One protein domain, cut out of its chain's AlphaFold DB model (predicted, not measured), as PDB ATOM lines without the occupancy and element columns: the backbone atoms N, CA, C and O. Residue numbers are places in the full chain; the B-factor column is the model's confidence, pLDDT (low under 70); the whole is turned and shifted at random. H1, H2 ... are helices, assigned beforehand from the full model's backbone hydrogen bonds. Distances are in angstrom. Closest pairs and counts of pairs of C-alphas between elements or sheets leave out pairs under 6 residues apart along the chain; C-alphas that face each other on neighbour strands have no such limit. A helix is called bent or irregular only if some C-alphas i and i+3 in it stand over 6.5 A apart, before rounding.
ATOM      1  N   LEU A   7     183.569 203.560 193.388       93.38
ATOM      2  CA  LEU A   7     182.412 204.174 194.039       93.38
ATOM      3  C   LEU A   7     181.824 205.333 193.218       93.38
ATOM      4  O   LEU A   7     180.607 205.417 193.082       93.38
ATOM      5  N   GLN A   8     182.664 206.202 192.644       91.44
ATOM      6  CA  GLN A   8     182.207 207.289 191.769       91.44
ATOM      7  C   GLN A   8     181.546 206.749 190.498       91.44
ATOM      8  O   GLN A   8     180.525 207.279 190.071       91.44
ATOM      9  N   VAL A   9     182.084 205.672 189.917       91.75
ATOM     10  CA  VAL A   9     181.477 205.017 188.748       91.75
ATOM     11  C   VAL A   9     180.090 204.473 189.094       91.75
ATOM     12  O   VAL A   9     179.129 204.765 188.385       91.75
ATOM     13  N   ILE A  10     179.963 203.738 190.205       94.00
ATOM     14  CA  ILE A  10     178.675 203.196 190.664       94.00
ATOM     15  C   ILE A  10     177.678 204.328 190.920       94.00
ATOM     16  O   ILE A  10     176.545 204.267 190.446       94.00
ATOM     17  N   LEU A  11     178.101 205.380 191.623       94.69
ATOM     18  CA  LEU A  11     177.252 206.529 191.920       94.69
ATOM     19  C   LEU A  11     176.749 207.204 190.637       94.69
ATOM     20  O   LEU A  11     175.555 207.466 190.518       94.69
ATOM     21  N   ASN A  12     177.622 207.418 189.652       91.50
ATOM     22  CA  ASN A  12     177.247 208.015 188.370       91.50
ATOM     23  C   ASN A  12     176.240 207.152 187.600       91.50
ATOM     24  O   ASN A  12     175.290 207.685 187.029       91.50
ATOM     25  N   ILE A  13     176.403 205.825 187.619       91.69
ATOM     26  CA  ILE A  13     175.445 204.898 187.005       91.69
ATOM     27  C   ILE A  13     174.085 205.000 187.702       91.69
ATOM     28  O   ILE A  13     173.062 205.121 187.031       91.69
ATOM     29  N   VAL A  14     174.058 204.993 189.037       94.81
ATOM     30  CA  VAL A  14     172.812 205.111 189.810       94.81
ATOM     31  C   VAL A  14     172.113 206.437 189.514       94.81
ATOM     32  O   VAL A  14     170.912 206.443 189.258       94.81
ATOM     33  N   ILE A  15     172.854 207.546 189.485       93.81
ATOM     34  CA  ILE A  15     172.308 208.866 189.148       93.81
ATOM     35  C   ILE A  15     171.732 208.862 187.729       93.81
ATOM     36  O   ILE A  15     170.603 209.308 187.539       93.81
ATOM     37  N   ALA A  16     172.456 208.321 186.747       90.00
ATOM     38  CA  ALA A  16     171.984 208.242 185.366       90.00
ATOM     39  C   ALA A  16     170.701 207.401 185.239       90.00
ATOM     40  O   ALA A  16     169.760 207.798 184.550       90.00
ATOM     41  N   LEU A  17     170.622 206.270 185.947       93.62
ATOM     42  CA  LEU A  17     169.423 205.432 185.975       93.62
ATOM     43  C   LEU A  17     168.244 206.149 186.640       93.62
ATOM     44  O   LEU A  17     167.141 206.137 186.096       93.62
ATOM     45  N   LEU A  18     168.463 206.810 187.780       96.12
ATOM     46  CA  LEU A  18     167.425 207.573 188.480       96.12
ATOM     47  C   LEU A  18     166.926 208.761 187.654       96.12
ATOM     48  O   LEU A  18     165.721 209.014 187.634       96.12
ATOM     49  N   ALA A  19     167.819 209.440 186.930       94.75
ATOM     50  CA  ALA A  19     167.473 210.559 186.059       94.75
ATOM     51  C   ALA A  19     166.460 210.160 184.975       94.75
ATOM     52  O   ALA A  19     165.603 210.962 184.626       94.75
ATOM     53  N   VAL A  20     166.504 208.916 184.487       96.81
ATOM     54  CA  VAL A  20     165.520 208.384 183.527       96.81
ATOM     55  C   VAL A  20     164.317 207.765 184.239       96.81
ATOM     56  O   VAL A  20     163.169 207.963 183.824       96.81
ATOM     57  N   ALA A  21     164.552 207.007 185.310       95.75
ATOM     58  CA  ALA A  21     163.517 206.253 186.005       95.75
ATOM     59  C   ALA A  21     162.486 207.163 186.681       95.75
ATOM     60  O   ALA A  21     161.293 206.886 186.579       95.75
ATOM     61  N   LEU A  22     162.911 208.259 187.318       96.81
ATOM     62  CA  LEU A  22     162.008 209.162 188.036       96.81
ATOM     63  C   LEU A  22     161.004 209.858 187.098       96.81
ATOM     64  O   LEU A  22     159.800 209.717 187.338       96.81
ATOM     65  N   PRO A  23     161.413 210.525 185.996       96.56
ATOM     66  CA  PRO A  23     160.452 211.087 185.048       96.56
ATOM     67  C   PRO A  23     159.569 210.010 184.415       96.56
ATOM     68  O   PRO A  23     158.364 210.207 184.275       96.56
ATOM     69  N   THR A  24     160.133 208.844 184.085       97.00
ATOM     70  CA  THR A  24     159.360 207.721 183.529       97.00
ATOM     71  C   THR A  24     158.293 207.229 184.505       97.00
ATOM     72  O   THR A  24     157.167 206.948 184.099       97.00
ATOM     73  N   TRP A  25     158.613 207.146 185.795       96.88
ATOM     74  CA  TRP A  25     157.677 206.747 186.841       96.88
ATOM     75  C   TRP A  25     156.540 207.761 187.002       96.88
ATOM     76  O   TRP A  25     155.373 207.370 187.039       96.88
ATOM     77  N   VAL A  26     156.849 209.062 186.991       96.81
ATOM     78  CA  VAL A  26     155.832 210.128 186.993       96.81
ATOM     79  C   VAL A  26     154.924 210.011 185.766       96.81
ATOM     80  O   VAL A  26     153.697 210.007 185.892       96.81
ATOM     81  N   LEU A  27     155.511 209.839 184.580       96.56
ATOM     82  CA  LEU A  27     154.780 209.625 183.331       96.56
ATOM     83  C   LEU A  27     153.918 208.361 183.366       96.56
ATOM     84  O   LEU A  27     152.823 208.354 182.807       96.56
ATOM     85  N   TRP A  28     154.369 207.305 184.038       96.31
ATOM     86  CA  TRP A  28     153.592 206.091 184.237       96.31
ATOM     87  C   TRP A  28     152.404 206.308 185.171       96.31
ATOM     88  O   TRP A  28     151.303 205.877 184.829       96.31
ATOM     89  N   ILE A  29     152.572 207.017 186.290       95.88
ATOM     90  CA  ILE A  29     151.462 207.353 187.193       95.88
ATOM     91  C   ILE A  29     150.404 208.175 186.458       95.88
ATOM     92  O   ILE A  29     149.217 207.851 186.514       95.88
ATOM     93  N   VAL A  30     150.825 209.227 185.753       95.31
ATOM     94  CA  VAL A  30     149.910 210.099 185.007       95.31
ATOM     95  C   VAL A  30     149.269 209.330 183.855       95.31
ATOM     96  O   VAL A  30     148.046 209.304 183.722       95.31
ATOM     97  N   GLY A  31     150.085 208.641 183.059       93.25
ATOM     98  CA  GLY A  31     149.645 207.860 181.913       93.25
ATOM     99  C   GLY A  31     148.671 206.754 182.303       93.25
ATOM    100  O   GLY A  31     147.696 206.550 181.592       93.25
ATOM    101  N   SER A  32     148.857 206.078 183.437       93.62
ATOM    102  CA  SER A  32     147.975 204.988 183.885       93.62
ATOM    103  C   SER A  32     146.564 205.453 184.243       93.62
ATOM    104  O   SER A  32     145.625 204.672 184.120       93.62
ATOM    105  N   LYS A  33     146.395 206.721 184.635       94.50
ATOM    106  CA  LYS A  33     145.084 207.309 184.963       94.50
ATOM    107  C   LYS A  33     144.249 207.645 183.729       94.50
ATOM    108  O   LYS A  33     143.045 207.847 183.835       94.50
ATOM    109  N   ILE A  34     144.874 207.716 182.557       93.25
ATOM    110  CA  ILE A  34     144.184 208.062 181.317       93.25
ATOM    111  C   ILE A  34     143.539 206.786 180.747       93.25
ATOM    112  O   ILE A  34     144.198 205.740 180.700       93.25
ATOM    113  N   PRO A  35     142.269 206.815 180.305       92.00
ATOM    114  CA  PRO A  35     141.596 205.638 179.758       92.00
ATOM    115  C   PRO A  35     142.100 205.303 178.343       92.00
ATOM    116  O   PRO A  35     142.513 206.196 177.592       92.00
ATOM    117  N   PRO A  36     142.219 204.014 177.974       93.62
ATOM    118  CA  PRO A  36     142.632 203.618 176.624       93.62
ATOM    119  C   PRO A  36     141.564 204.013 175.607       93.62
ATOM    120  O   PRO A  36     140.385 204.066 175.942       93.62
ATOM    121  N   VAL A  37     141.973 204.274 174.361       94.44
ATOM    122  CA  VAL A  37     141.026 204.658 173.299       94.44
ATOM    123  C   VAL A  37     140.042 203.524 173.006       94.44
ATOM    124  O   VAL A  37     138.871 203.773 172.739       94.44
ATOM    125  N   LEU A  38     140.508 202.274 173.062       91.06
ATOM    126  CA  LEU A  38     139.690 201.080 172.880       91.06
ATOM    127  C   LEU A  38     139.926 200.086 174.019       91.06
ATOM    128  O   LEU A  38     141.045 199.908 174.502       91.06
ATOM    129  N   THR A  39     138.863 199.377 174.381       89.88
ATOM    130  CA  THR A  39     138.886 198.209 175.263       89.88
ATOM    131  C   THR A  39     138.291 197.010 174.525       89.88
ATOM    132  O   THR A  39     137.427 197.164 173.657       89.88
ATOM    133  N   CYS A  40     138.797 195.818 174.836       86.31
ATOM    134  CA  CYS A  40     138.323 194.545 174.305       86.31
ATOM    135  C   CYS A  40     138.388 193.511 175.426       86.31
ATOM    136  O   CYS A  40     139.383 193.453 176.151       86.31
ATOM    137  N   GLU A  41     137.344 192.700 175.558       84.94
ATOM    138  CA  GLU A  41     137.314 191.610 176.527       84.94
ATOM    139  C   GLU A  41     138.452 190.616 176.242       84.94
ATOM    140  O   GLU A  41     138.819 190.381 175.088       84.94
ATOM    141  N   GLY A  42     139.101 190.117 177.297       84.81
ATOM    142  CA  GLY A  42     140.244 189.205 177.190       84.81
ATOM    143  C   GLY A  42     141.570 189.825 176.719       84.81
ATOM    144  O   GLY A  42     142.592 189.139 176.742       84.81
ATOM    145  N   ARG A  43     141.625 191.113 176.331       88.88
ATOM    146  CA  ARG A  43     142.868 191.773 175.878       88.88
ATOM    147  C   ARG A  43     143.262 192.957 176.752       88.88
ATOM    148  O   ARG A  43     142.466 193.839 177.064       88.88
ATOM    149  N   LYS A  44     144.547 193.014 177.116       91.94
ATOM    150  CA  LYS A  44     145.083 194.088 177.962       91.94
ATOM    151  C   LYS A  44     145.245 195.390 177.161       91.94
ATOM    152  O   LYS A  44     145.797 195.379 176.067       91.94
ATOM    153  N   SER A  45     144.843 196.516 177.747       91.94
ATOM    154  CA  SER A  45     144.970 197.873 177.188       91.94
ATOM    155  C   SER A  45     145.455 198.862 178.262       91.94
ATOM    156  O   SER A  45     145.664 198.480 179.416       91.94
ATOM    157  N   GLY A  46     145.713 200.111 177.881       92.75
ATOM    158  CA  GLY A  46     146.221 201.164 178.763       92.75
ATOM    159  C   GLY A  46     147.749 201.263 178.799       92.75
ATOM    160  O   GLY A  46     148.470 200.404 178.275       92.75
ATOM    161  N   PHE A  47     148.239 202.336 179.425       93.19
ATOM    162  CA  PHE A  47     149.659 202.683 179.533       93.19
ATOM    163  C   PHE A  47     150.383 201.821 180.585       93.19
ATOM    164  O   PHE A  47     150.672 202.257 181.694       93.19
ATOM    165  N   ALA A  48     150.632 200.557 180.244       91.94
ATOM    166  CA  ALA A  48     151.258 199.569 181.124       91.94
ATOM    167  C   ALA A  48     152.035 198.506 180.322       91.94
ATOM    168  O   ALA A  48     152.102 198.557 179.092       91.94
ATOM    169  N   GLY A  49     152.608 197.512 181.008       90.38
ATOM    170  CA  GLY A  49     153.461 196.497 180.380       90.38
ATOM    171  C   GLY A  49     154.775 197.114 179.904       90.38
ATOM    172  O   GLY A  49     155.433 197.805 180.669       90.38
ATOM    173  N   SER A  50     155.140 196.906 178.640       91.81
ATOM    174  CA  SER A  50     156.354 197.480 178.045       91.81
ATOM    175  C   SER A  50     156.208 198.927 177.544       91.81
ATOM    176  O   SER A  50     157.207 199.519 177.152       91.81
ATOM    177  N   LEU A  51     155.015 199.539 177.598       93.31
ATOM    178  CA  LEU A  51     154.814 200.936 177.172       93.31
ATOM    179  C   LEU A  51     155.608 201.945 178.027       93.31
ATOM    180  O   LEU A  51     156.255 202.818 177.447       93.31
ATOM    181  N   PRO A  52     155.620 201.835 179.371       93.81
ATOM    182  CA  PRO A  52     156.489 202.658 180.208       93.81
ATOM    183  C   PRO A  52     157.974 202.452 179.907       93.81
ATOM    184  O   PRO A  52     158.701 203.431 179.836       93.81
ATOM    185  N   PHE A  53     158.415 201.215 179.652       92.69
ATOM    186  CA  PHE A  53     159.811 200.932 179.290       92.69
ATOM    187  C   PHE A  53     160.196 201.574 177.951       92.69
ATOM    188  O   PHE A  53     161.215 202.248 177.843       92.69
ATOM    189  N   PHE A  54     159.332 201.445 176.944       93.62
ATOM    190  CA  PHE A  54     159.487 202.150 175.676       93.62
ATOM    191  C   PHE A  54     159.534 203.673 175.880       93.62
ATOM    192  O   PHE A  54     160.403 204.361 175.352       93.62
ATOM    193  N   THR A  55     158.658 204.215 176.722       94.12
ATOM    194  CA  THR A  55     158.668 205.649 177.044       94.12
ATOM    195  C   THR A  55     159.944 206.055 177.786       94.12
ATOM    196  O   THR A  55     160.460 207.133 177.523       94.12
ATOM    197  N   ALA A  56     160.511 205.185 178.626       95.50
ATOM    198  CA  ALA A  56     161.783 205.418 179.309       95.50
ATOM    199  C   ALA A  56     162.927 205.646 178.320       95.50
ATOM    200  O   ALA A  56     163.750 206.532 178.515       95.50
ATOM    201  N   THR A  57     162.951 204.888 177.221       93.94
ATOM    202  CA  THR A  57     163.961 205.088 176.173       93.94
ATOM    203  C   THR A  57     163.799 206.435 175.463       93.94
ATOM    204  O   THR A  57     164.792 207.108 175.210       93.94
ATOM    205  N   LEU A  58     162.564 206.903 175.241       95.12
ATOM    206  CA  LEU A  58     162.321 208.257 174.727       95.12
ATOM    207  C   LEU A  58     162.721 209.341 175.736       95.12
ATOM    208  O   LEU A  58     163.281 210.355 175.338       95.12
ATOM    209  N   VAL A  59     162.466 209.125 177.031       96.94
ATOM    210  CA  VAL A  59     162.906 210.018 178.115       96.94
ATOM    211  C   VAL A  59     164.429 210.089 178.169       96.94
ATOM    212  O   VAL A  59     164.977 211.176 178.307       96.94
ATOM    213  N   PHE A  60     165.120 208.959 178.018       95.31
ATOM    214  CA  PHE A  60     166.576 208.930 177.936       95.31
ATOM    215  C   PHE A  60     167.084 209.798 176.777       95.31
ATOM    216  O   PHE A  60     167.917 210.670 177.007       95.31
ATOM    217  N   PHE A  61     166.545 209.628 175.563       93.25
ATOM    218  CA  PHE A  61     166.938 210.461 174.421       93.25
ATOM    219  C   PHE A  61     166.584 211.936 174.618       93.25
ATOM    220  O   PHE A  61     167.391 212.804 174.304       93.25
ATOM    221  N   PHE A  62     165.414 212.232 175.184       96.25
ATOM    222  CA  PHE A  62     165.028 213.593 175.543       96.25
ATOM    223  C   PHE A  62     166.059 214.240 176.477       96.25
ATOM    224  O   PHE A  62     166.552 215.325 176.187       96.25
ATOM    225  N   LEU A  63     166.423 213.564 177.570       96.19
ATOM    226  CA  LEU A  63     167.391 214.076 178.542       96.19
ATOM    227  C   LEU A  63     168.794 214.192 177.948       96.19
ATOM    228  O   LEU A  63     169.480 215.173 178.219       96.19
ATOM    229  N   TYR A  64     169.202 213.232 177.120       92.62
ATOM    230  CA  TYR A  64     170.459 213.301 176.380       92.62
ATOM    231  C   TYR A  64     170.541 214.589 175.552       92.62
ATOM    232  O   TYR A  64     171.510 215.332 175.683       92.62
ATOM    233  N   TRP A  65     169.499 214.908 174.780       93.62
ATOM    234  CA  TRP A  65     169.475 216.127 173.967       93.62
ATOM    235  C   TRP A  65     169.345 217.405 174.795       93.62
ATOM    236  O   TRP A  65     169.923 218.422 174.422       93.62
ATOM    237  N   VAL A  66     168.668 217.369 175.948       95.06
ATOM    238  CA  VAL A  66     168.673 218.494 176.900       95.06
ATOM    239  C   VAL A  66     170.092 218.768 177.400       95.06
ATOM    240  O   VAL A  66     170.507 219.924 177.465       95.06
ATOM    241  N   ILE A  67     170.849 217.718 177.726       92.75
ATOM    242  CA  ILE A  67     172.239 217.845 178.173       92.75
ATOM    243  C   ILE A  67     173.118 218.381 177.041       92.75
ATOM    244  O   ILE A  67     173.871 219.317 177.287       92.75
ATOM    245  N   MET A  68     173.002 217.849 175.820       90.56
ATOM    246  CA  MET A  68     173.791 218.337 174.678       90.56
ATOM    247  C   MET A  68     173.481 219.799 174.353       90.56
ATOM    248  O   MET A  68     174.401 220.610 174.303       90.56
ATOM    249  N   THR A  69     172.199 220.183 174.362       90.69
ATOM    250  CA  THR A  69     171.791 221.591 174.227       90.69
ATOM    251  C   THR A  69     172.466 222.475 175.282       90.69
ATOM    252  O   THR A  69     172.922 223.574 174.978       90.69
ATOM    253  N   ALA A  70     172.534 222.023 176.539       90.50
ATOM    254  CA  ALA A  70     173.159 222.781 177.621       90.50
ATOM    255  C   ALA A  70     174.690 222.860 177.485       90.50
ATOM    256  O   ALA A  70     175.282 223.896 177.794       90.50
ATOM    257  N   VAL A  71     175.332 221.785 177.019       90.38
ATOM    258  CA  VAL A  71     176.772 221.759 176.725       90.38
ATOM    259  C   VAL A  71     177.093 222.749 175.612       90.38
ATOM    260  O   VAL A  71     177.978 223.587 175.792       90.38
ATOM    261  N   ASP A  72     176.339 222.720 174.519       86.56
ATOM    262  CA  ASP A  72     176.549 223.615 173.386       86.56
ATOM    263  C   ASP A  72     176.232 225.066 173.756       86.56
ATOM    264  O   ASP A  72     176.984 225.967 173.394       86.56
ATOM    265  N   ALA A  73     175.212 225.307 174.589       87.25
ATOM    266  CA  ALA A  73     174.936 226.629 175.154       87.25
ATOM    267  C   ALA A  73     176.121 227.167 175.971       87.25
ATOM    268  O   ALA A  73     176.489 228.339 175.860       87.25
ATOM    269  N   ALA A  74     176.736 226.318 176.799       87.75
ATOM    270  CA  ALA A  74     177.889 226.701 177.606       87.75
ATOM    271  C   ALA A  74     179.126 226.988 176.739       87.75
ATOM    272  O   ALA A  74     179.896 227.900 177.049       87.75
ATOM    273  N   GLN A  75     179.315 226.240 175.649       84.44
ATOM    274  CA  GLN A  75     180.368 226.510 174.671       84.44
ATOM    275  C   GLN A  75     180.109 227.823 173.929       84.44
ATOM    276  O   GLN A  75     180.997 228.672 173.876       84.44
ATOM    277  N   ALA A  76     178.884 228.032 173.449       84.38
ATOM    278  CA  ALA A  76     178.453 229.262 172.797       84.38
ATOM    279  C   ALA A  76     178.718 230.491 173.677       84.38
ATOM    280  O   ALA A  76     179.328 231.462 173.231       84.38
ATOM    281  N   TYR A  77     178.350 230.423 174.959       82.75
ATOM    282  CA  TYR A  77     178.624 231.488 175.924       82.75
ATOM    283  C   TYR A  77     180.125 231.783 176.064       82.75
ATOM    284  O   TYR A  77     180.531 232.944 176.053       82.75
ATOM    285  N   ARG A  78     180.969 230.746 176.144       83.31
ATOM    286  CA  ARG A  78     182.431 230.918 176.194       83.31
ATOM    287  C   ARG A  78     182.970 231.601 174.939       83.31
ATOM    288  O   ARG A  78     183.795 232.497 175.069       83.31
ATOM    289  N   PHE A  79     182.491 231.231 173.752       81.12
ATOM    290  CA  PHE A  79     182.908 231.873 172.502       81.12
ATOM    291  C   PHE A  79     182.486 233.339 172.430       81.12
ATOM    292  O   PHE A  79     183.312 234.176 172.080       81.12
ATOM    293  N   ILE A  80     181.258 233.670 172.834       79.00
ATOM    294  CA  ILE A  80     180.780 235.063 172.880       79.00
ATOM    295  C   ILE A  80     181.674 235.925 173.783       79.00
ATOM    296  O   ILE A  80     181.944 237.077 173.462       79.00
ATOM    297  N   LEU A  81     182.153 235.374 174.899       80.06
ATOM    298  CA  LEU A  81     183.034 236.096 175.819       80.06
ATOM    299  C   LEU A  81     184.488 236.209 175.339       80.06
ATOM    300  O   LEU A  81     185.197 237.108 175.784       80.06
ATOM    301  N   MET A  82     184.955 235.281 174.501       79.88
ATOM    302  CA  MET A  82     186.375 235.144 174.146       79.88
ATOM    303  C   MET A  82     186.709 235.550 172.708       79.88
ATOM    304  O   MET A  82     187.888 235.685 172.390       79.88
ATOM    305  N   SER A  83     185.718 235.719 171.831       65.62
ATOM    306  CA  SER A  83     185.942 235.962 170.402       65.62
ATOM    307  C   SER A  83     185.240 237.226 169.909       65.62
ATOM    308  O   SER A  83     184.087 237.477 170.247       65.62
ATOM    309  N   VAL A  84     185.952 238.016 169.097       62.59
ATOM    310  CA  VAL A  84     185.427 239.217 168.412       62.59
ATOM    311  C   VAL A  84     185.033 238.893 166.958       62.59
ATOM    312  O   VAL A  84     184.325 239.662 166.316       62.59
ATOM    313  N   ASP A  85     185.450 237.725 166.454       75.25
ATOM    314  CA  ASP A  85     185.436 237.393 165.022       75.25
ATOM    315  C   ASP A  85     184.194 236.616 164.552       75.25
ATOM    316  O   ASP A  85     183.997 236.438 163.350       75.25
ATOM    317  N   TYR A  86     183.343 236.150 165.472       72.12
ATOM    318  CA  TYR A  86     182.150 235.369 165.137       72.12
ATOM    319  C   TYR A  86     180.873 236.148 165.415       72.12
ATOM    320  O   TYR A  86     180.683 236.742 166.477       72.12
ATOM    321  N   THR A  87     179.940 236.092 164.469       80.94
ATOM    322  CA  THR A  87     178.597 236.635 164.693       80.94
ATOM    323  C   THR A  87     177.822 235.749 165.679       80.94
ATOM    324  O   THR A  87     177.979 234.524 165.656       80.94
ATOM    325  N   PRO A  88     176.907 236.308 166.496       76.38
ATOM    326  CA  PRO A  88     176.088 235.516 167.419       76.38
ATOM    327  C   PRO A  88     175.326 234.371 166.738       76.38
ATOM    328  O   PRO A  88     175.163 233.300 167.316       76.38
ATOM    329  N   LEU A  89     174.899 234.563 165.485       79.12
ATOM    330  CA  LEU A  89     174.206 233.530 164.719       79.12
ATOM    331  C   LEU A  89     175.108 232.324 164.419       79.12
ATOM    332  O   LEU A  89     174.657 231.194 164.564       79.12
ATOM    333  N   GLN A  90     176.372 232.545 164.048       78.69
ATOM    334  CA  GLN A  90     177.331 231.461 163.787       78.69
ATOM    335  C   GLN A  90     177.623 230.642 165.046       78.69
ATOM    336  O   GLN A  90     177.818 229.434 164.959       78.69
ATOM    337  N   ILE A  91     177.607 231.292 166.209       79.56
ATOM    338  CA  ILE A  91     177.838 230.642 167.499       79.56
ATOM    339  C   ILE A  91     176.630 229.782 167.915       79.56
ATOM    340  O   ILE A  91     176.801 228.726 168.514       79.56
ATOM    341  N   LEU A  92     175.407 230.212 167.585       81.00
ATOM    342  CA  LEU A  92     174.168 229.532 167.986       81.00
ATOM    343  C   LEU A  92     173.677 228.480 166.980       81.00
ATOM    344  O   LEU A  92     172.905 227.598 167.348       81.00
ATOM    345  N   MET A  93     174.103 228.557 165.716       80.94
ATOM    346  CA  MET A  93     173.670 227.650 164.647       80.94
ATOM    347  C   MET A  93     173.840 226.152 164.980       80.94
ATOM    348  O   MET A  93     172.914 225.392 164.685       80.94
ATOM    349  N   PRO A  94     174.936 225.711 165.636       78.56
ATOM    350  CA  PRO A  94     175.113 224.309 166.018       78.56
ATOM    351  C   PRO A  94     174.069 223.790 167.015       78.56
ATOM    352  O   PRO A  94     173.788 222.600 167.011       78.56
ATOM    353  N   MET A  95     173.443 224.665 167.812       84.00
ATOM    354  CA  MET A  95     172.458 224.276 168.831       84.00
ATOM    355  C   MET A  95     171.060 224.000 168.262       84.00
ATOM    356  O   MET A  95     170.197 223.456 168.953       84.00
ATOM    357  N   ILE A  96     170.786 224.434 167.027       86.25
ATOM    358  CA  ILE A  96     169.444 224.360 166.434       86.25
ATOM    359  C   ILE A  96     168.931 222.908 166.362       86.25
ATOM    360  O   ILE A  96     167.796 222.677 166.790       86.25
ATOM    361  N   PRO A  97     169.707 221.923 165.864       86.44
ATOM    362  CA  PRO A  97     169.270 220.527 165.833       86.44
ATOM    363  C   PRO A  97     168.921 219.988 167.224       86.44
ATOM    364  O   PRO A  97     167.861 219.387 167.394       86.44
ATOM    365  N   ASP A  98     169.751 220.273 168.225       88.81
ATOM    366  CA  ASP A  98     169.582 219.790 169.595       88.81
ATOM    367  C   ASP A  98     168.277 220.289 170.215       88.81
ATOM    368  O   ASP A  98     167.472 219.500 170.720       88.81
ATOM    369  N   VAL A  99     168.005 221.591 170.083       91.31
ATOM    370  CA  VAL A  99     166.751 222.201 170.545       91.31
ATOM    371  C   VAL A  99     165.552 221.567 169.839       91.31
ATOM    372  O   VAL A  99     164.553 221.239 170.484       91.31
ATOM    373  N   LEU A 100     165.635 221.350 168.523       92.62
ATOM    374  CA  LEU A 100     164.568 220.685 167.776       92.62
ATOM    375  C   LEU A 100     164.339 219.256 168.277       92.62
ATOM    376  O   LEU A 100     163.187 218.848 168.434       92.62
ATOM    377  N   PHE A 101     165.393 218.505 168.585       92.44
ATOM    378  CA  PHE A 101     165.268 217.147 169.109       92.44
ATOM    379  C   PHE A 101     164.629 217.124 170.496       92.44
ATOM    380  O   PHE A 101     163.713 216.327 170.716       92.44
ATOM    381  N   VAL A 102     165.008 218.035 171.396       95.62
ATOM    382  CA  VAL A 102     164.346 218.205 172.701       95.62
ATOM    383  C   VAL A 102     162.842 218.425 172.520       95.62
ATOM    384  O   VAL A 102     162.030 217.738 173.147       95.62
ATOM    385  N   LEU A 103     162.452 219.335 171.623       96.88
ATOM    386  CA  LEU A 103     161.045 219.641 171.354       96.88
ATOM    387  C   LEU A 103     160.295 218.444 170.755       96.88
ATOM    388  O   LEU A 103     159.180 218.138 171.186       96.88
ATOM    389  N   ILE A 104     160.901 217.740 169.797       96.31
ATOM    390  CA  ILE A 104     160.303 216.579 169.129       96.31
ATOM    391  C   ILE A 104     160.102 215.422 170.114       96.31
ATOM    392  O   ILE A 104     158.999 214.871 170.192       96.31
ATOM    393  N   PHE A 105     161.121 215.059 170.899       96.19
ATOM    394  CA  PHE A 105     160.993 213.990 171.891       96.19
ATOM    395  C   PHE A 105     159.986 214.358 172.981       96.19
ATOM    396  O   PHE A 105     159.114 213.546 173.298       96.19
ATOM    397  N   GLY A 106     160.040 215.588 173.503       96.62
ATOM    398  CA  GLY A 106     159.074 216.079 174.487       96.62
ATOM    399  C   GLY A 106     157.635 215.999 173.969       96.62
ATOM    400  O   GLY A 106     156.749 215.477 174.651       96.62
ATOM    401  N   TRP A 107     157.408 216.421 172.723       96.44
ATOM    402  CA  TRP A 107     156.111 216.318 172.058       96.44
ATOM    403  C   TRP A 107     155.613 214.871 171.962       96.44
ATOM    404  O   TRP A 107     154.476 214.578 172.352       96.44
ATOM    405  N   VAL A 108     156.452 213.948 171.479       96.50
ATOM    406  CA  VAL A 108     156.087 212.529 171.339       96.50
ATOM    407  C   VAL A 108     155.783 211.902 172.699       96.50
ATOM    408  O   VAL A 108     154.775 211.206 172.829       96.50
ATOM    409  N   ILE A 109     156.590 212.182 173.725       96.81
ATOM    410  CA  ILE A 109     156.373 211.688 175.092       96.81
ATOM    411  C   ILE A 109     155.010 212.149 175.613       96.81
ATOM    412  O   ILE A 109     154.208 211.323 176.058       96.81
ATOM    413  N   VAL A 110     154.694 213.444 175.507       95.75
ATOM    414  CA  VAL A 110     153.397 213.992 175.942       95.75
ATOM    415  C   VAL A 110     152.247 213.348 175.172       95.75
ATOM    416  O   VAL A 110     151.211 213.011 175.744       95.75
ATOM    417  N   ARG A 111     152.405 213.121 173.870       94.94
ATOM    418  CA  ARG A 111     151.364 212.490 173.056       94.94
ATOM    419  C   ARG A 111     151.119 211.034 173.422       94.94
ATOM    420  O   ARG A 111     149.966 210.614 173.507       94.94
ATOM    421  N   LEU A 112     152.182 210.264 173.632       94.56
ATOM    422  CA  LEU A 112     152.072 208.858 174.001       94.56
ATOM    423  C   LEU A 112     151.484 208.685 175.401       94.56
ATOM    424  O   LEU A 112     150.715 207.753 175.630       94.56
ATOM    425  N   THR A 113     151.815 209.575 176.328       94.06
ATOM    426  CA  THR A 113     151.349 209.471 177.712       94.06
ATOM    427  C   THR A 113     149.970 210.091 177.906       94.06
ATOM    428  O   THR A 113     149.098 209.442 178.484       94.06
ATOM    429  N   MET A 114     149.746 211.295 177.370       92.44
ATOM    430  CA  MET A 114     148.577 212.126 177.676       92.44
ATOM    431  C   MET A 114     147.559 212.253 176.534       92.44
ATOM    432  O   MET A 114     146.359 212.233 176.788       92.44
ATOM    433  N   LYS A 115     147.995 212.366 175.271       89.75
ATOM    434  CA  LYS A 115     147.111 212.637 174.109       89.75
ATOM    435  C   LYS A 115     146.989 211.425 173.180       89.75
ATOM    436  O   LYS A 115     147.366 211.470 172.003       89.75
ATOM    437  N   ARG A 116     146.468 210.328 173.737       89.12
ATOM    438  CA  ARG A 116     146.392 209.007 173.092       89.12
ATOM    439  C   ARG A 116     145.688 209.076 171.741       89.12
ATOM    440  O   ARG A 116     144.503 209.369 171.652       89.12
ATOM    441  N   SER A 117     146.429 208.773 170.684       93.19
ATOM    442  CA  SER A 117     145.905 208.717 169.323       93.19
ATOM    443  C   SER A 117     146.738 207.777 168.461       93.19
ATOM    444  O   SER A 117     147.933 207.600 168.698       93.19
ATOM    445  N   SER A 118     146.140 207.229 167.401       93.31
ATOM    446  CA  SER A 118     146.874 206.404 166.434       93.31
ATOM    447  C   SER A 118     148.013 207.182 165.773       93.31
ATOM    448  O   SER A 118     149.024 206.593 165.399       93.31
ATOM    449  N   ARG A 119     147.861 208.506 165.648       94.56
ATOM    450  CA  ARG A 119     148.907 209.391 165.137       94.56
ATOM    451  C   ARG A 119     150.108 209.428 166.087       94.56
ATOM    452  O   ARG A 119     151.229 209.536 165.611       94.56
ATOM    453  N   ALA A 120     149.909 209.327 167.408       94.19
ATOM    454  CA  ALA A 120     150.999 209.355 168.396       94.19
ATOM    455  C   ALA A 120     151.959 208.183 168.209       94.19
ATOM    456  O   ALA A 120     153.167 208.374 168.253       94.19
ATOM    457  N   VAL A 121     151.416 207.005 167.910       95.00
ATOM    458  CA  VAL A 121     152.202 205.804 167.607       95.00
ATOM    459  C   VAL A 121     152.995 205.974 166.310       95.00
ATOM    460  O   VAL A 121     154.174 205.641 166.270       95.00
ATOM    461  N   ALA A 122     152.368 206.532 165.269       94.50
ATOM    462  CA  ALA A 122     153.038 206.787 163.994       94.50
ATOM    463  C   ALA A 122     154.168 207.821 164.130       94.50
ATOM    464  O   ALA A 122     155.261 207.597 163.625       94.50
ATOM    465  N   GLU A 123     153.927 208.920 164.852       95.00
ATOM    466  CA  GLU A 123     154.953 209.929 165.135       95.00
ATOM    467  C   GLU A 123     156.104 209.346 165.957       95.00
ATOM    468  O   GLU A 123     157.255 209.589 165.620       95.00
ATOM    469  N   ALA A 124     155.821 208.525 166.972       95.12
ATOM    470  CA  ALA A 124     156.863 207.854 167.746       95.12
ATOM    471  C   ALA A 124     157.730 206.934 166.875       95.12
ATOM    472  O   ALA A 124     158.954 206.986 166.959       95.12
ATOM    473  N   GLY A 125     157.105 206.136 166.003       95.25
ATOM    474  CA  GLY A 125     157.825 205.309 165.038       95.25
ATOM    475  C   GLY A 125     158.686 206.147 164.089       95.25
ATOM    476  O   GLY A 125     159.869 205.866 163.931       95.25
ATOM    477  N   ALA A 126     158.123 207.210 163.509       95.56
ATOM    478  CA  ALA A 126     158.843 208.095 162.596       95.56
ATOM    479  C   ALA A 126     160.045 208.767 163.274       95.56
ATOM    480  O   ALA A 126     161.141 208.750 162.725       95.56
ATOM    481  N   VAL A 127     159.862 209.303 164.483       95.06
ATOM    482  CA  VAL A 127     160.929 209.964 165.245       95.06
ATOM    483  C   VAL A 127     162.074 209.006 165.549       95.06
ATOM    484  O   VAL A 127     163.227 209.379 165.370       95.06
ATOM    485  N   ILE A 128     161.784 207.763 165.933       94.62
ATOM    486  CA  ILE A 128     162.825 206.769 166.219       94.62
ATOM    487  C   ILE A 128     163.660 206.442 164.975       94.62
ATOM    488  O   ILE A 128     164.876 206.307 165.078       94.62
ATOM    489  N   TRP A 129     163.034 206.342 163.801       95.31
ATOM    490  CA  TRP A 129     163.757 206.101 162.551       95.31
ATOM    491  C   TRP A 129     164.550 207.322 162.089       95.31
ATOM    492  O   TRP A 129     165.731 207.196 161.765       95.31
ATOM    493  N   VAL A 130     163.910 208.495 162.067       92.56
ATOM    494  CA  VAL A 130     164.499 209.742 161.559       92.56
ATOM    495  C   VAL A 130     165.634 210.217 162.458       92.56
ATOM    496  O   VAL A 130     166.697 210.543 161.950       92.56
ATOM    497  N   LEU A 131     165.445 210.214 163.780       89.94
ATOM    498  CA  LEU A 131     166.457 210.688 164.731       89.94
ATOM    499  C   LEU A 131     167.456 209.604 165.156       89.94
ATOM    500  O   LEU A 131     168.454 209.919 165.793       89.94
ATOM    501  N   GLY A 132     167.196 208.338 164.827       89.12
ATOM    502  CA  GLY A 132     168.120 207.232 165.060       89.12
ATOM    503  C   GLY A 132     168.942 206.907 163.806       89.12
ATOM    504  O   GLY A 132     169.851 207.662 163.443       89.12
ATOM    505  N   PRO A 133     168.652 205.788 163.124       91.94
ATOM    506  CA  PRO A 133     169.494 205.287 162.041       91.94
ATOM    507  C   PRO A 133     169.533 206.208 160.812       91.94
ATOM    508  O   PRO A 133     170.603 206.388 160.233       91.94
ATOM    509  N   ILE A 134     168.409 206.822 160.416       90.25
ATOM    510  CA  ILE A 134     168.375 207.696 159.229       90.25
ATOM    511  C   ILE A 134     169.181 208.967 159.489       90.25
ATOM    512  O   ILE A 134     169.978 209.358 158.643       90.25
ATOM    513  N   GLY A 135     169.017 209.581 160.661       84.31
ATOM    514  CA  GLY A 135     169.785 210.757 161.061       84.31
ATOM    515  C   GLY A 135     171.278 210.457 161.131       84.31
ATOM    516  O   GLY A 135     172.073 211.221 160.598       84.31
ATOM    517  N   THR A 136     171.659 209.302 161.683       83.75
ATOM    518  CA  THR A 136     173.066 208.867 161.739       83.75
ATOM    519  C   THR A 136     173.673 208.711 160.340       83.75
ATOM    520  O   THR A 136     174.772 209.204 160.089       83.75
ATOM    521  N   LEU A 137     172.954 208.074 159.407       85.81
ATOM    522  CA  LEU A 137     173.395 207.948 158.012       85.81
ATOM    523  C   LEU A 137     173.450 209.305 157.307       85.81
ATOM    524  O   LEU A 137     174.426 209.601 156.626       85.81
ATOM    525  N   GLY A 138     172.419 210.131 157.484       81.94
ATOM    526  CA  GLY A 138     172.354 211.474 156.922       81.94
ATOM    527  C   GLY A 138     173.557 212.304 157.349       81.94
ATOM    528  O   GLY A 138     174.247 212.850 156.496       81.94
ATOM    529  N   SER A 139     173.875 212.328 158.642       77.62
ATOM    530  CA  SER A 139     175.034 213.060 159.150       77.62
ATOM    531  C   SER A 139     176.345 212.609 158.504       77.62
ATOM    532  O   SER A 139     177.157 213.453 158.139       77.62
ATOM    533  N   PHE A 140     176.529 211.305 158.287       78.88
ATOM    534  CA  PHE A 140     177.707 210.785 157.593       78.88
ATOM    535  C   PHE A 140     177.784 211.258 156.133       78.88
ATOM    536  O   PHE A 140     178.816 211.777 155.709       78.88
ATOM    537  N   PHE A 141     176.692 211.137 155.371       79.50
ATOM    538  CA  PHE A 141     176.673 211.526 153.957       79.50
ATOM    539  C   PHE A 141     176.736 213.045 153.739       79.50
ATOM    540  O   PHE A 141     177.364 213.490 152.780       79.50
ATOM    541  N   PHE A 142     176.095 213.841 154.603       72.12
ATOM    542  CA  PHE A 142     175.988 215.295 154.439       72.12
ATOM    543  C   PHE A 142     177.146 216.068 155.071       72.12
ATOM    544  O   PHE A 142     177.608 217.037 154.474       72.12
ATOM    545  N   TYR A 143     177.628 215.660 156.248       71.75
ATOM    546  CA  TYR A 143     178.712 216.362 156.949       71.75
ATOM    547  C   TYR A 143     180.094 215.754 156.697       71.75
ATOM    548  O   TYR A 143     181.072 216.263 157.238       71.75
ATOM    549  N   GLN A 144     180.181 214.685 155.891       69.50
ATOM    550  CA  GLN A 144     181.431 213.983 155.567       69.50
ATOM    551  C   GLN A 144     182.264 213.682 156.820       69.50
ATOM    552  O   GLN A 144     183.487 213.833 156.827       69.50
ATOM    553  N   THR A 145     181.594 213.298 157.912       67.44
ATOM    554  CA  THR A 145     182.283 212.967 159.159       67.44
ATOM    555  C   THR A 145     183.301 211.858 158.882       67.44
ATOM    556  O   THR A 145     182.911 210.871 158.252       67.44
ATOM    557  N   PRO A 146     184.560 211.986 159.353       63.12
ATOM    558  CA  PRO A 146     185.663 211.109 158.951       63.12
ATOM    559  C   PRO A 146     185.369 209.619 159.145       63.12
ATOM    560  O   PRO A 146     185.771 208.805 158.320       63.12
ATOM    561  N   ASP A 147     184.608 209.289 160.192       73.44
ATOM    562  CA  ASP A 147     184.256 207.924 160.550       73.44
ATOM    563  C   ASP A 147     182.745 207.778 160.748       73.44
ATOM    564  O   ASP A 147     182.120 208.485 161.546       73.44
ATOM    565  N   LEU A 148     182.144 206.809 160.052       76.62
ATOM    566  CA  LEU A 148     180.789 206.370 160.361       76.62
ATOM    567  C   LEU A 148     180.806 205.675 161.727       76.62
ATOM    568  O   LEU A 148     181.498 204.673 161.911       76.62
ATOM    569  N   ASN A 149     179.989 206.143 162.675       82.31
ATOM    570  CA  ASN A 149     179.770 205.431 163.934       82.31
ATOM    571  C   ASN A 149     178.927 204.166 163.691       82.31
ATOM    572  O   ASN A 149     177.724 204.135 163.953       82.31
ATOM    573  N   VAL A 150     179.568 203.117 163.172       84.50
ATOM    574  CA  VAL A 150     178.941 201.844 162.794       84.50
ATOM    575  C   VAL A 150     178.228 201.205 163.985       84.50
ATOM    576  O   VAL A 150     177.089 200.757 163.859       84.50
ATOM    577  N   THR A 151     178.851 201.217 165.163       87.00
ATOM    578  CA  THR A 151     178.260 200.667 166.389       87.00
ATOM    579  C   THR A 151     176.982 201.409 166.776       87.00
ATOM    580  O   THR A 151     175.957 200.780 167.035       87.00
ATOM    581  N   GLY A 152     177.009 202.746 166.772       83.69
ATOM    582  CA  GLY A 152     175.835 203.578 167.045       83.69
ATOM    583  C   GLY A 152     174.735 203.415 165.993       83.69
ATOM    584  O   GLY A 152     173.552 203.346 166.336       83.69
ATOM    585  N   LEU A 153     175.112 203.267 164.722       88.62
ATOM    586  CA  LEU A 153     174.183 203.004 163.628       88.62
ATOM    587  C   LEU A 153     173.461 201.665 163.814       88.62
ATOM    588  O   LEU A 153     172.235 201.625 163.775       88.62
ATOM    589  N   PHE A 154     174.187 200.575 164.069       91.25
ATOM    590  CA  PHE A 154     173.560 199.271 164.296       91.25
ATOM    591  C   PHE A 154     172.711 199.258 165.568       91.25
ATOM    592  O   PHE A 154     171.584 198.766 165.539       91.25
ATOM    593  N   ALA A 155     173.203 199.835 166.668       88.50
ATOM    594  CA  ALA A 155     172.446 199.916 167.914       88.50
ATOM    595  C   ALA A 155     171.123 200.679 167.726       88.50
ATOM    596  O   ALA A 155     170.064 200.186 168.121       88.50
ATOM    597  N   SER A 156     171.163 201.842 167.068       90.69
ATOM    598  CA  SER A 156     169.962 202.635 166.777       90.69
ATOM    599  C   SER A 156     169.028 201.943 165.783       90.69
ATOM    600  O   SER A 156     167.813 201.996 165.968       90.69
ATOM    601  N   PHE A 157     169.557 201.229 164.786       94.38
ATOM    602  CA  PHE A 157     168.765 200.449 163.835       94.38
ATOM    603  C   PHE A 157     168.017 199.294 164.510       94.38
ATOM    604  O   PHE A 157     166.803 199.172 164.348       94.38
ATOM    605  N   PHE A 158     168.702 198.459 165.297       94.62
ATOM    606  CA  PHE A 158     168.060 197.337 165.988       94.62
ATOM    607  C   PHE A 158     167.064 197.812 167.041       94.62
ATOM    608  O   PHE A 158     165.990 197.222 167.179       94.62
ATOM    609  N   TYR A 159     167.371 198.912 167.732       92.88
ATOM    610  CA  TYR A 159     166.402 199.568 168.602       92.88
ATOM    611  C   TYR A 159     165.176 200.049 167.811       92.88
ATOM    612  O   TYR A 159     164.050 199.739 168.199       92.88
ATOM    613  N   ALA A 160     165.366 200.739 166.680       95.06
ATOM    614  CA  ALA A 160     164.273 201.222 165.838       95.06
ATOM    615  C   ALA A 160     163.398 200.085 165.308       95.06
ATOM    616  O   ALA A 160     162.165 200.181 165.323       95.06
ATOM    617  N   LEU A 161     164.018 198.977 164.910       96.31
ATOM    618  CA  LEU A 161     163.331 197.772 164.477       96.31
ATOM    619  C   LEU A 161     162.497 197.171 165.615       96.31
ATOM    620  O   LEU A 161     161.293 196.976 165.452       96.31
ATOM    621  N   ALA A 162     163.100 196.938 166.784       94.88
ATOM    622  CA  ALA A 162     162.416 196.374 167.946       94.88
ATOM    623  C   ALA A 162     161.257 197.269 168.424       94.88
ATOM    624  O   ALA A 162     160.151 196.785 168.673       94.88
ATOM    625  N   ALA A 163     161.484 198.583 168.484       94.44
ATOM    626  CA  ALA A 163     160.470 199.582 168.788       94.44
ATOM    627  C   ALA A 163     159.309 199.536 167.790       94.44
ATOM    628  O   ALA A 163     158.148 199.505 168.192       94.44
ATOM    629  N   THR A 164     159.605 199.481 166.491       95.19
ATOM    630  CA  THR A 164     158.585 199.418 165.437       95.19
ATOM    631  C   THR A 164     157.763 198.141 165.550       95.19
ATOM    632  O   THR A 164     156.535 198.201 165.527       95.19
ATOM    633  N   VAL A 165     158.417 196.993 165.745       95.12
ATOM    634  CA  VAL A 165     157.737 195.708 165.948       95.12
ATOM    635  C   VAL A 165     156.792 195.797 167.144       95.12
ATOM    636  O   VAL A 165     155.620 195.432 167.042       95.12
ATOM    637  N   TYR A 166     157.255 196.354 168.262       94.81
ATOM    638  CA  TYR A 166     156.416 196.546 169.436       94.81
ATOM    639  C   TYR A 166     155.218 197.471 169.166       94.81
ATOM    640  O   TYR A 166     154.078 197.109 169.462       94.81
ATOM    641  N   LEU A 167     155.452 198.647 168.578       94.00
ATOM    642  CA  LEU A 167     154.418 199.654 168.330       94.00
ATOM    643  C   LEU A 167     153.351 199.186 167.330       94.00
ATOM    644  O   LEU A 167     152.175 199.516 167.483       94.00
ATOM    645  N   VAL A 168     153.749 198.420 166.314       93.12
ATOM    646  CA  VAL A 168     152.856 197.947 165.248       93.12
ATOM    647  C   VAL A 168     152.116 196.678 165.661       93.12
ATOM    648  O   VAL A 168     150.912 196.558 165.405       93.12
ATOM    649  N   PHE A 169     152.810 195.726 166.294       92.56
ATOM    650  CA  PHE A 169     152.256 194.393 166.528       92.56
ATOM    651  C   PHE A 169     151.674 194.166 167.923       92.56
ATOM    652  O   PHE A 169     150.979 193.171 168.128       92.56
ATOM    653  N   SER A 170     151.895 195.065 168.882       94.06
ATOM    654  CA  SER A 170     151.315 194.920 170.217       94.06
ATOM    655  C   SER A 170     149.824 195.258 170.228       94.06
ATOM    656  O   SER A 170     149.424 196.399 169.983       94.06
ATOM    657  N   ASP A 171     148.992 194.293 170.628       93.19
ATOM    658  CA  ASP A 171     147.558 194.519 170.850       93.19
ATOM    659  C   ASP A 171     147.306 195.591 171.908       93.19
ATOM    660  O   ASP A 171     146.390 196.401 171.771       93.19
ATOM    661  N   ARG A 172     148.155 195.641 172.943       94.31
ATOM    662  CA  ARG A 172     148.063 196.668 173.980       94.31
ATOM    663  C   ARG A 172     148.249 198.052 173.378       94.31
ATOM    664  O   ARG A 172     147.437 198.922 173.654       94.31
ATOM    665  N   VAL A 173     149.278 198.264 172.556       95.12
ATOM    666  CA  VAL A 173     149.501 199.555 171.879       95.12
ATOM    667  C   VAL A 173     148.324 199.868 170.956       95.12
ATOM    668  O   VAL A 173     147.759 200.961 171.010       95.12
ATOM    669  N   ALA A 174     147.890 198.886 170.168       94.19
ATOM    670  CA  ALA A 174     146.787 199.047 169.234       94.19
ATOM    671  C   ALA A 174     145.480 199.489 169.921       94.19
ATOM    672  O   ALA A 174     144.811 200.401 169.433       94.19
ATOM    673  N   LEU A 175     145.150 198.897 171.073       93.88
ATOM    674  CA  LEU A 175     143.977 199.245 171.878       93.88
ATOM    675  C   LEU A 175     144.164 200.564 172.646       93.88
ATOM    676  O   LEU A 175     143.277 201.416 172.628       93.88
ATOM    677  N   THR A 176     145.331 200.785 173.261       95.25
ATOM    678  CA  THR A 176     145.635 202.012 174.019       95.25
ATOM    679  C   THR A 176     145.502 203.262 173.159       95.25
ATOM    680  O   THR A 176     144.952 204.255 173.631       95.25
ATOM    681  N   TYR A 177     145.968 203.208 171.909       95.69
ATOM    682  CA  TYR A 177     146.014 204.359 171.005       95.69
ATOM    683  C   TYR A 177     144.945 204.340 169.903       95.69
ATOM    684  O   TYR A 177     144.855 205.295 169.133       95.69
ATOM    685  N   GLY A 178     144.133 203.285 169.808       92.44
ATOM    686  CA  GLY A 178     143.043 203.196 168.832       92.44
ATOM    687  C   GLY A 178     143.522 203.106 167.382       92.44
ATOM    688  O   GLY A 178     142.984 203.776 166.497       92.44
ATOM    689  N   THR A 179     144.559 202.306 167.123       93.44
ATOM    690  CA  THR A 179     145.079 202.103 165.762       93.44
ATOM    691  C   THR A 179     144.076 201.332 164.892       93.44
ATOM    692  O   THR A 179     143.099 200.766 165.388       93.44
TER     693      THR A 179
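Overview. This is residues 7 to 179 of the 193 residues of an uncharacterized protein of Sutterella sp. CAG:351 (UniProt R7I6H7). A long helical hairpin, H2 and H3, forms the middle, with H1 crossing one side, bent H4 and H5 side by side on the other, and short H6 at one end. The 173 printed residues, all helix by class, hold six named helices, H1 to H6. The whole is only just loose, close to compact, with radius of gyration of the C-alphas 18.8 A and spans 68 by 37 by 33 A.

Arrangement. H2, residues 51 to 82, touches H3, residues 88 to 113, at a shallow tilt of 16 degrees, opposite ways; closest C-alphas Thr 69 and Asp 98, 5.4 A. H1, residues 7 to 33, touches H2 with residues 20 to 28 alone at a steep tilt of 58 degrees; closest C-alphas Thr 24 and Ala 56, 5.4 A. H4, residues 118 to 143, assigned as one helix by its hydrogen bonds, is bent, C-alphas 130 and 133 being 6.7 A apart; its arms are H4a, to 130, and H4b, from 133. H4a touches H3, closest C-alphas Ala 120 and Arg 111, 5.6 A. H5, residues 150 to 169, touches H4a, closest C-alphas Ala 160 and Ile 128, 5.7 A, and H4b, closest C-alphas Phe 157 and Pro 133, 5.2 A. H6, residues 171 to 177, touches H4a about perpendicular, 75 degrees; closest C-alphas Tyr 177 and Ser 118, 5.1 A. Every O i to N i+4 pair is within hydrogen-bond range in H2, H4a, H4b, H5 and H6; 21 of 23 are in H1, 17 of 22 in H3.

Along the chain. H2 measures 46.6 A, H1 38.5 A and H3 37.4 A; H3 is irregular, C-alphas 91 and 94 being 7.1 A apart. C-alpha 7 is at (182.412, 204.174, 194.039), C-alpha 177 at (146.014, 204.359, 171.005).

Size, cuts and confidence. The printed part has no cut. The link H1 to H2 is long, 17 residues. Residues 83 to 84 and 144 to 146 have pLDDT under 70.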